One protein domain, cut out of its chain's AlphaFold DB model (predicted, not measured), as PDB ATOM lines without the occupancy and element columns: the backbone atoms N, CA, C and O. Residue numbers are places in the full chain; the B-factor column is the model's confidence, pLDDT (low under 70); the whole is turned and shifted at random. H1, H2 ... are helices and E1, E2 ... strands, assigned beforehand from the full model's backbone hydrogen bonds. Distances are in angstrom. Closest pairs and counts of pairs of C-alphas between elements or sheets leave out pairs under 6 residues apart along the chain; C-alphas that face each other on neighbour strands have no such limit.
ATOM      1  N   ARG A  18      -8.917 -45.309 -36.296       95.50
ATOM      2  CA  ARG A  18      -8.796 -45.005 -34.868       95.50
ATOM      3  C   ARG A  18      -8.069 -46.123 -34.136       95.50
ATOM      4  O   ARG A  18      -8.051 -47.273 -34.565       95.50
ATOM      5  N   ALA A  19      -7.485 -45.757 -33.005       94.44
ATOM      6  CA  ALA A  19      -6.788 -46.666 -32.111       94.44
ATOM      7  C   ALA A  19      -7.501 -46.722 -30.761       94.44
ATOM      8  O   ALA A  19      -7.996 -45.698 -30.284       94.44
ATOM      9  N   ARG A  20      -7.524 -47.898 -30.136       92.94
ATOM     10  CA  ARG A  20      -7.942 -48.085 -28.746       92.94
ATOM     11  C   ARG A  20      -6.854 -48.791 -27.951       92.94
ATOM     12  O   ARG A  20      -6.170 -49.667 -28.475       92.94
ATOM     13  N   VAL A  21      -6.731 -48.400 -26.690       90.62
ATOM     14  CA  VAL A  21      -5.851 -49.020 -25.698       90.62
ATOM     15  C   VAL A  21      -6.685 -49.301 -24.455       90.62
ATOM     16  O   VAL A  21      -7.467 -48.447 -24.033       90.62
ATOM     17  N   MET A  22      -6.510 -50.485 -23.875       84.44
ATOM     18  CA  MET A  22      -7.069 -50.854 -22.575       84.44
ATOM     19  C   MET A  22      -5.959 -50.758 -21.545       84.44
ATOM     20  O   MET A  22      -4.949 -51.454 -21.653       84.44
ATOM     21  N   GLU A  23      -6.160 -49.897 -20.555       80.06
ATOM     22  CA  GLU A  23      -5.281 -49.783 -19.397       80.06
ATOM     23  C   GLU A  23      -5.941 -50.493 -18.217       80.06
ATOM     24  O   GLU A  23      -6.936 -50.010 -17.676       80.06
ATOM     25  N   ILE A  24      -5.407 -51.656 -17.849       77.19
ATOM     26  CA  ILE A  24      -5.811 -52.417 -16.667       77.19
ATOM     27  C   ILE A  24      -5.046 -51.859 -15.467       77.19
ATOM     28  O   ILE A  24      -3.811 -51.826 -15.466       77.19
ATOM     29  N   GLN A  25      -5.786 -51.394 -14.467       75.75
ATOM     30  CA  GLN A  25      -5.271 -50.887 -13.201       75.75
ATOM     31  C   GLN A  25      -5.042 -52.032 -12.203       75.75
ATOM     32  O   GLN A  25      -5.572 -53.133 -12.353       75.75
ATOM     33  N   ASN A  26      -4.259 -51.763 -11.154       76.44
ATOM     34  CA  ASN A  26      -3.895 -52.756 -10.133       76.44
ATOM     35  C   ASN A  26      -5.101 -53.320  -9.360       76.44
ATOM     36  O   ASN A  26      -5.003 -54.398  -8.784       76.44
ATOM     37  N   ASP A  27      -6.223 -52.599  -9.337       79.62
ATOM     38  CA  ASP A  27      -7.482 -53.026  -8.717       79.62
ATOM     39  C   ASP A  27      -8.357 -53.892  -9.647       79.62
ATOM     40  O   ASP A  27      -9.474 -54.263  -9.286       79.62
ATOM     41  N   GLY A  28      -7.860 -54.218 -10.846       71.62
ATOM     42  CA  GLY A  28      -8.573 -54.984 -11.866       71.62
ATOM     43  C   GLY A  28      -9.541 -54.157 -12.716       71.62
ATOM     44  O   GLY A  28     -10.138 -54.700 -13.647       71.62
ATOM     45  N   SER A  29      -9.694 -52.854 -12.452       76.88
ATOM     46  CA  SER A  29     -10.503 -51.971 -13.293       76.88
ATOM     47  C   SER A  29      -9.785 -51.660 -14.614       76.88
ATOM     48  O   SER A  29      -8.573 -51.463 -14.661       76.88
ATOM     49  N   GLY A  30     -10.526 -51.647 -15.724       76.50
ATOM     50  CA  GLY A  30      -9.997 -51.336 -17.054       76.50
ATOM     51  C   GLY A  30     -10.512 -49.991 -17.553       76.50
ATOM     52  O   GLY A  30     -11.718 -49.747 -17.530       76.50
ATOM     53  N   ARG A  31      -9.624 -49.125 -18.049       83.62
ATOM     54  CA  ARG A  31     -10.003 -47.883 -18.734       83.62
ATOM     55  C   ARG A  31      -9.663 -47.977 -20.216       83.62
ATOM     56  O   ARG A  31      -8.493 -48.068 -20.577       83.62
ATOM     57  N   GLU A  32     -10.683 -47.904 -21.070       89.06
ATOM     58  CA  GLU A  32     -10.488 -47.756 -22.515       89.06
ATOM     59  C   GLU A  32     -10.138 -46.300 -22.846       89.06
ATOM     60  O   GLU A  32     -10.785 -45.356 -22.377       89.06
ATOM     61  N   ARG A  33      -9.114 -46.108 -23.678       92.19
ATOM     62  CA  ARG A  33      -8.784 -44.819 -24.290       92.19
ATOM     63  C   ARG A  33      -8.828 -44.949 -25.800       92.19
ATOM     64  O   ARG A  33      -8.184 -45.831 -26.360       92.19
ATOM     65  N   ILE A  34      -9.537 -44.032 -26.454       93.94
ATOM     66  CA  ILE A  34      -9.666 -43.988 -27.913       93.94
ATOM     67  C   ILE A  34      -8.918 -42.770 -28.447       93.94
ATOM     68  O   ILE A  34      -9.130 -41.640 -28.016       93.94
ATOM     69  N   GLY A  35      -8.074 -42.988 -29.445       95.31
ATOM     70  CA  GLY A  35      -7.227 -41.965 -30.039       95.31
ATOM     71  C   GLY A  35      -6.795 -42.357 -31.438       95.31
ATOM     72  O   GLY A  35      -7.607 -42.840 -32.229       95.31
ATOM     73  N   TRP A  36      -5.526 -42.128 -31.727       95.81
ATOM     74  CA  TRP A  36      -4.892 -42.405 -33.007       95.81
ATOM     75  C   TRP A  36      -3.602 -43.178 -32.779       95.81
ATOM     76  O   TRP A  36      -3.122 -43.305 -31.653       95.81
ATOM     77  N   HIS A  37      -3.050 -43.693 -33.863       94.56
ATOM     78  CA  HIS A  37      -1.746 -44.325 -33.862       94.56
ATOM     79  C   HIS A  37      -1.072 -44.085 -35.210       94.56
ATOM     80  O   HIS A  37      -1.742 -43.908 -36.230       94.56
ATOM     81  N   CYS A  38       0.249 -44.045 -35.194       94.12
ATOM     82  CA  CYS A  38       1.106 -44.005 -36.364       94.12
ATOM     83  C   CYS A  38       2.467 -44.581 -35.964       94.12
ATOM     84  O   CYS A  38       2.735 -44.789 -34.782       94.12
ATOM     85  N   GLU A  39       3.338 -44.782 -36.945       92.25
ATOM     86  CA  GLU A  39       4.707 -45.244 -36.728       92.25
ATOM     87  C   GLU A  39       5.684 -44.309 -37.434       92.25
ATOM     88  O   GLU A  39       5.447 -43.880 -38.573       92.25
ATOM     89  N   HIS A  40       6.774 -43.985 -36.742       91.50
ATOM     90  CA  HIS A  40       7.837 -43.126 -37.248       91.50
ATOM     91  C   HIS A  40       8.640 -43.838 -38.342       91.50
ATOM     92  O   HIS A  40       9.110 -44.952 -38.140       91.50
ATOM     93  N   VAL A  41       8.815 -43.171 -39.488       90.81
ATOM     94  CA  VAL A  41       9.538 -43.710 -40.661       90.81
ATOM     95  C   VAL A  41      10.584 -42.744 -41.227       90.81
ATOM     96  O   VAL A  41      11.307 -43.090 -42.151       90.81
ATOM     97  N   SER A  42      10.652 -41.519 -40.704       90.25
ATOM     98  CA  SER A  42      11.606 -40.496 -41.132       90.25
ATOM     99  C   SER A  42      11.824 -39.471 -40.029       90.25
ATOM    100  O   SER A  42      11.069 -39.393 -39.052       90.25
ATOM    101  N   ASP A  43      12.837 -38.631 -40.216       87.81
ATOM    102  CA  ASP A  43      13.197 -37.599 -39.251       87.81
ATOM    103  C   ASP A  43      12.118 -36.509 -39.090       87.81
ATOM    104  O   ASP A  43      11.999 -35.881 -38.035       87.81
ATOM    105  N   GLY A  44      11.249 -36.333 -40.089       88.75
ATOM    106  CA  GLY A  44      10.057 -35.488 -39.981       88.75
ATOM    107  C   GLY A  44       9.039 -35.958 -38.944       88.75
ATOM    108  O   GLY A  44       8.216 -35.169 -38.490       88.75
ATOM    109  N   CYS A  45       9.068 -37.230 -38.532       91.06
ATOM    110  CA  CYS A  45       8.159 -37.732 -37.498       91.06
ATOM    111  C   CYS A  45       8.574 -37.315 -36.076       91.06
ATOM    112  O   CYS A  45       7.738 -37.335 -35.175       91.06
ATOM    113  N   ARG A  46       9.827 -36.888 -35.866       88.88
ATOM    114  CA  ARG A  46      10.415 -36.640 -34.535       88.88
ATOM    115  C   ARG A  46       9.612 -35.664 -33.664       88.88
ATOM    116  O   ARG A  46       9.497 -35.865 -32.456       88.88
ATOM    117  N   ASN A  47       9.058 -34.611 -34.262       89.31
ATOM    118  CA  ASN A  47       8.240 -33.606 -33.573       89.31
ATOM    119  C   ASN A  47       6.799 -33.574 -34.107       89.31
ATOM    120  O   ASN A  47       6.164 -32.520 -34.152       89.31
ATOM    121  N   CYS A  48       6.271 -34.730 -34.519       88.94
ATOM    122  CA  CYS A  48       4.949 -34.834 -35.122       88.94
ATOM    123  C   CYS A  48       3.843 -34.269 -34.211       88.94
ATOM    124  O   CYS A  48       3.626 -34.730 -33.085       88.94
ATOM    125  N   TYR A  49       3.081 -33.299 -34.727       90.88
ATOM    126  CA  TYR A  49       1.965 -32.703 -33.991       90.88
ATOM    127  C   TYR A  49       0.897 -33.748 -33.625       90.88
ATOM    128  O   TYR A  49       0.333 -33.687 -32.531       90.88
ATOM    129  N   ALA A  50       0.645 -34.721 -34.510       93.31
ATOM    130  CA  ALA A  50      -0.375 -35.740 -34.308       93.31
ATOM    131  C   ALA A  50      -0.052 -36.636 -33.104       93.31
ATOM    132  O   ALA A  50      -0.949 -36.947 -32.321       93.31
ATOM    133  N   GLU A  51       1.226 -36.961 -32.892       93.38
ATOM    134  CA  GLU A  51       1.678 -37.699 -31.712       93.38
ATOM    135  C   GLU A  51       1.456 -36.875 -30.434       93.38
ATOM    136  O   GLU A  51       0.887 -37.355 -29.454       93.38
ATOM    137  N   GLY A  52       1.827 -35.589 -30.457       92.06
ATOM    138  CA  GLY A  52       1.593 -34.678 -29.334       92.06
ATOM    139  C   GLY A  52       0.113 -34.551 -28.962       92.06
ATOM    140  O   GLY A  52      -0.235 -34.549 -27.778       92.06
ATOM    141  N   PHE A  53      -0.766 -34.492 -29.961       92.81
ATOM    142  CA  PHE A  53      -2.214 -34.511 -29.768       92.81
ATOM    143  C   PHE A  53      -2.708 -35.863 -29.253       92.81
ATOM    144  O   PHE A  53      -3.547 -35.887 -28.354       92.81
ATOM    145  N   ASN A  54      -2.187 -36.981 -29.761       94.75
ATOM    146  CA  ASN A  54      -2.575 -38.309 -29.301       94.75
ATOM    147  C   ASN A  54      -2.188 -38.560 -27.835       94.75
ATOM    148  O   ASN A  54      -3.004 -39.083 -27.074       94.75
ATOM    149  N   ARG A  55      -1.007 -38.099 -27.404       92.94
ATOM    150  CA  ARG A  55      -0.606 -38.106 -25.988       92.94
ATOM    151  C   ARG A  55      -1.577 -37.329 -25.097       92.94
ATOM    152  O   ARG A  55      -1.873 -37.752 -23.986       92.94
ATOM    153  N   ARG A  56      -2.055 -36.171 -25.560       92.81
ATOM    154  CA  ARG A  56      -2.895 -35.271 -24.749       92.81
ATOM    155  C   ARG A  56      -4.377 -35.639 -24.755       92.81
ATOM    156  O   ARG A  56      -5.024 -35.544 -23.720       92.81
ATOM    157  N   LEU A  57      -4.915 -35.991 -25.920       93.31
ATOM    158  CA  LEU A  57      -6.357 -36.102 -26.175       93.31
ATOM    159  C   LEU A  57      -6.783 -37.467 -26.732       93.31
ATOM    160  O   LEU A  57      -7.976 -37.696 -26.902       93.31
ATOM    161  N   GLY A  58      -5.831 -38.335 -27.077       93.38
ATOM    162  CA  GLY A  58      -6.087 -39.636 -27.686       93.38
ATOM    163  C   GLY A  58      -5.777 -40.794 -26.741       93.38
ATOM    164  O   GLY A  58      -6.229 -40.823 -25.596       93.38
ATOM    165  N   THR A  59      -4.992 -41.762 -27.222       92.12
ATOM    166  CA  THR A  59      -4.670 -42.970 -26.446       92.12
ATOM    167  C   THR A  59      -3.719 -42.696 -25.283       92.12
ATOM    168  O   THR A  59      -3.564 -43.550 -24.418       92.12
ATOM    169  N   GLY A  60      -3.088 -41.518 -25.232       90.62
ATOM    170  CA  GLY A  60      -2.058 -41.209 -24.241       90.62
ATOM    171  C   GLY A  60      -0.683 -41.789 -24.576       90.62
ATOM    172  O   GLY A  60       0.239 -41.634 -23.782       90.62
ATOM    173  N   ARG A  61      -0.536 -42.442 -25.736       88.56
ATOM    174  CA  ARG A  61       0.684 -43.142 -26.158       88.56
ATOM    175  C   ARG A  61       1.449 -42.381 -27.237       88.56
ATOM    176  O   ARG A  61       0.871 -41.597 -27.997       88.56
ATOM    177  N   ASP A  62       2.743 -42.659 -27.290       90.25
ATOM    178  CA  ASP A  62       3.623 -42.264 -28.388       90.25
ATOM    179  C   ASP A  62       3.342 -43.105 -29.643       90.25
ATOM    180  O   ASP A  62       2.671 -44.138 -29.598       90.25
ATOM    181  N   PHE A  63       3.855 -42.652 -30.779       91.31
ATOM    182  CA  PHE A  63       3.734 -43.328 -32.066       91.31
ATOM    183  C   PHE A  63       4.954 -44.223 -32.288       91.31
ATOM    184  O   PHE A  63       5.949 -43.819 -32.889       91.31
ATOM    185  N   LYS A  64       4.886 -45.447 -31.754       79.50
ATOM    186  CA  LYS A  64       5.994 -46.411 -31.760       79.50
ATOM    187  C   LYS A  64       5.649 -47.679 -32.542       79.50
ATOM    188  O   LYS A  64       4.546 -48.198 -32.367       79.50
ATOM    189  N   PRO A  65       6.590 -48.214 -33.339       73.56
ATOM    190  CA  PRO A  65       6.423 -49.528 -33.942       73.56
ATOM    191  C   PRO A  65       6.435 -50.625 -32.870       73.56
ATOM    192  O   PRO A  65       7.119 -50.515 -31.854       73.56
ATOM    193  N   GLY A  66       5.692 -51.705 -33.116       65.12
ATOM    194  CA  GLY A  66       5.757 -52.929 -32.307       65.12
ATOM    195  C   GLY A  66       4.865 -52.984 -31.058       65.12
ATOM    196  O   GLY A  66       4.773 -54.050 -30.460       65.12
ATOM    197  N   GLU A  67       4.150 -51.911 -30.702       71.50
ATOM    198  CA  GLU A  67       3.165 -51.898 -29.593       71.50
ATOM    199  C   GLU A  67       1.746 -52.335 -30.034       71.50
ATOM    200  O   GLU A  67       0.759 -52.189 -29.307       71.50
ATOM    201  N   MET A  68       1.632 -52.856 -31.255       78.00
ATOM    202  CA  MET A  68       0.373 -53.235 -31.887       78.00
ATOM    203  C   MET A  68      -0.150 -54.580 -31.380       78.00
ATOM    204  O   MET A  68       0.602 -55.548 -31.275       78.00
ATOM    205  N   PHE A  69      -1.461 -54.649 -31.140       74.44
ATOM    206  CA  PHE A  69      -2.173 -55.892 -30.858       74.44
ATOM    207  C   PHE A  69      -1.955 -56.902 -31.985       74.44
ATOM    208  O   PHE A  69      -2.136 -56.573 -33.162       74.44
ATOM    209  N   ARG A  70      -1.628 -58.142 -31.615       67.75
ATOM    210  CA  ARG A  70      -1.483 -59.255 -32.552       67.75
ATOM    211  C   ARG A  70      -2.456 -60.363 -32.182       67.75
ATOM    212  O   ARG A  70      -2.422 -60.862 -31.064       67.75
ATOM    213  N   GLU A  71      -3.300 -60.771 -33.129       63.19
ATOM    214  CA  GLU A  71      -4.307 -61.827 -32.914       63.19
ATOM    215  C   GLU A  71      -3.696 -63.188 -32.546       63.19
ATOM    216  O   GLU A  71      -4.363 -64.018 -31.929       63.19
ATOM    217  N   GLU A  72      -2.423 -63.406 -32.883       63.00
ATOM    218  CA  GLU A  72      -1.642 -64.581 -32.476       63.00
ATOM    219  C   GLU A  72      -1.459 -64.679 -30.949       63.00
ATOM    220  O   GLU A  72      -1.267 -65.774 -30.412       63.00
ATOM    221  N   HIS A  73      -1.580 -63.560 -30.226       59.09
ATOM    222  CA  HIS A  73      -1.617 -63.535 -28.772       59.09
ATOM    223  C   HIS A  73      -3.057 -63.780 -28.289       59.09
ATOM    224  O   HIS A  73      -3.999 -63.084 -28.667       59.09
ATOM    225  N   LYS A  74      -3.260 -64.792 -27.432       51.72
ATOM    226  CA  LYS A  74      -4.577 -65.056 -26.830       51.72
ATOM    227  C   LYS A  74      -4.972 -63.912 -25.890       51.72
ATOM    228  O   LYS A  74      -4.612 -63.929 -24.717       51.72
ATOM    229  N   GLY A  75      -5.794 -62.995 -26.390       62.16
ATOM    230  CA  GLY A  75      -6.366 -61.895 -25.613       62.16
ATOM    231  C   GLY A  75      -5.649 -60.567 -25.838       62.16
ATOM    232  O   GLY A  75      -4.549 -60.515 -26.371       62.16
ATOM    233  N   PHE A  76      -6.320 -59.479 -25.468       66.25
ATOM    234  CA  PHE A  76      -5.799 -58.122 -25.601       66.25
ATOM    235  C   PHE A  76      -4.954 -57.780 -24.371       66.25
ATOM    236  O   PHE A  76      -5.501 -57.689 -23.268       66.25
ATOM    237  N   ASN A  77      -3.637 -57.635 -24.537       71.31
ATOM    238  CA  ASN A  77      -2.754 -57.368 -23.407       71.31
ATOM    239  C   ASN A  77      -2.882 -55.917 -22.932       71.31
ATOM    240  O   ASN A  77      -3.246 -55.004 -23.678       71.31
ATOM    241  N   ASN A  78      -2.562 -55.697 -21.655       74.88
ATOM    242  CA  ASN A  78      -2.580 -54.367 -21.061       74.88
ATOM    243  C   ASN A  78      -1.616 -53.431 -21.806       74.88
ATOM    244  O   ASN A  78      -0.415 -53.691 -21.859       74.88
ATOM    245  N   GLY A  79      -2.138 -52.333 -22.349       76.19
ATOM    246  CA  GLY A  79      -1.337 -51.347 -23.071       76.19
ATOM    247  C   GLY A  79      -1.081 -51.636 -24.553       76.19
ATOM    248  O   GLY A  79      -0.463 -50.788 -25.192       76.19
ATOM    249  N   GLU A  80      -1.566 -52.751 -25.117       83.62
ATOM    250  CA  GLU A  80      -1.504 -52.977 -26.569       83.62
ATOM    251  C   GLU A  80      -2.388 -51.975 -27.323       83.62
ATOM    252  O   GLU A  80      -3.404 -51.488 -26.816       83.62
ATOM    253  N   VAL A  81      -2.007 -51.659 -28.558       88.12
ATOM    254  CA  VAL A  81      -2.771 -50.780 -29.444       88.12
ATOM    255  C   VAL A  81      -3.589 -51.622 -30.418       88.12
ATOM    256  O   VAL A  81      -3.033 -52.312 -31.269       88.12
ATOM    257  N   LYS A  82      -4.923 -51.537 -30.353       90.50
ATOM    258  CA  LYS A  82      -5.812 -52.131 -31.366       90.50
ATOM    259  C   LYS A  82      -6.372 -51.063 -32.286       90.50
ATOM    260  O   LYS A  82      -6.996 -50.101 -31.835       90.50
ATOM    261  N   LEU A  83      -6.191 -51.262 -33.586       91.94
ATOM    262  CA  LEU A  83      -6.800 -50.416 -34.603       91.94
ATOM    263  C   LEU A  83      -8.193 -50.885 -34.971       91.94
ATOM    264  O   LEU A  83      -8.527 -52.065 -34.883       91.94
ATOM    265  N   PHE A  84      -9.010 -49.926 -35.383       92.31
ATOM    266  CA  PHE A  84     -10.329 -50.173 -35.934       92.31
ATOM    267  C   PHE A  84     -10.740 -49.022 -36.856       92.31
ATOM    268  O   PHE A  84     -10.242 -47.899 -36.739       92.31
ATOM    269  N   LEU A  85     -11.674 -49.301 -37.767       92.75
ATOM    270  CA  LEU A  85     -12.405 -48.253 -38.469       92.75
ATOM    271  C   LEU A  85     -13.586 -47.797 -37.620       92.75
ATOM    272  O   LEU A  85     -14.454 -48.589 -37.258       92.75
ATOM    273  N   ASP A  86     -13.626 -46.506 -37.321       93.38
ATOM    274  CA  ASP A  86     -14.794 -45.862 -36.739       93.38
ATOM    275  C   ASP A  86     -15.836 -45.643 -37.846       93.38
ATOM    276  O   ASP A  86     -15.714 -44.730 -38.661       93.38
TER     277      ASP A  86
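AT A GLANCE: This is residues 18 to 86 of the 440 residues of the protein "Bacteriophage protein gp37" of Bradyrhizobium sp. YR681 (UniProt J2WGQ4). With little regular structure, this is a small antiparallel sheet of three strands, the hairpin E1 and E2 with E3 beside E1, plus one short helix, H1, and two long loops. The 69 printed residues run E1, E2, H1, E3, with sheet order E2, E1, E3; the class is mixed, with only 27 residues in named elements. It is compact, with a radius of gyration of the C-alphas of 12.6 A and spans of 38 by 27 by 24 A.

IN THESE COORDINATES: E1, residues 18 to 24, begins at C-alpha 18 (-8.796, -45.005, -34.868) and is 19.9 A long. E2, residues 30 to 35, is 16.3 A; H1, residues 49 to 57, 11.9 A. E3, residues 81 to 85, is 13.4 A and ends at C-alpha 85 (-12.405, -48.253, -38.469).

HOW THE PARTS SIT: E1 and E2 are antiparallel at 159 degrees, with N 21 and O 33 at 3.0 A, within hydrogen-bond range. E1 and E3 are antiparallel at 143 degrees, with N 20 and O 82 at 2.8 A. H1 only grazes the sheet; its closest C-alpha pair with E2 is Gly 35 and Asn 54, 6.0 A. Every O i to N i+4 pair in H1 is within hydrogen-bond range. E2, H1 and E3 form a split strand-helix-strand unit, two strands running the same way with E1 between them, its crossover right-handed.

THE WHOLE: The C-alphas of Asp 27 and Asp 43 are farthest apart, 40.0 A. The printed part has no cut; the links E2 to H1 and H1 to E3 are long. Residue 66 and residues 70 to 76 have pLDDT under 70.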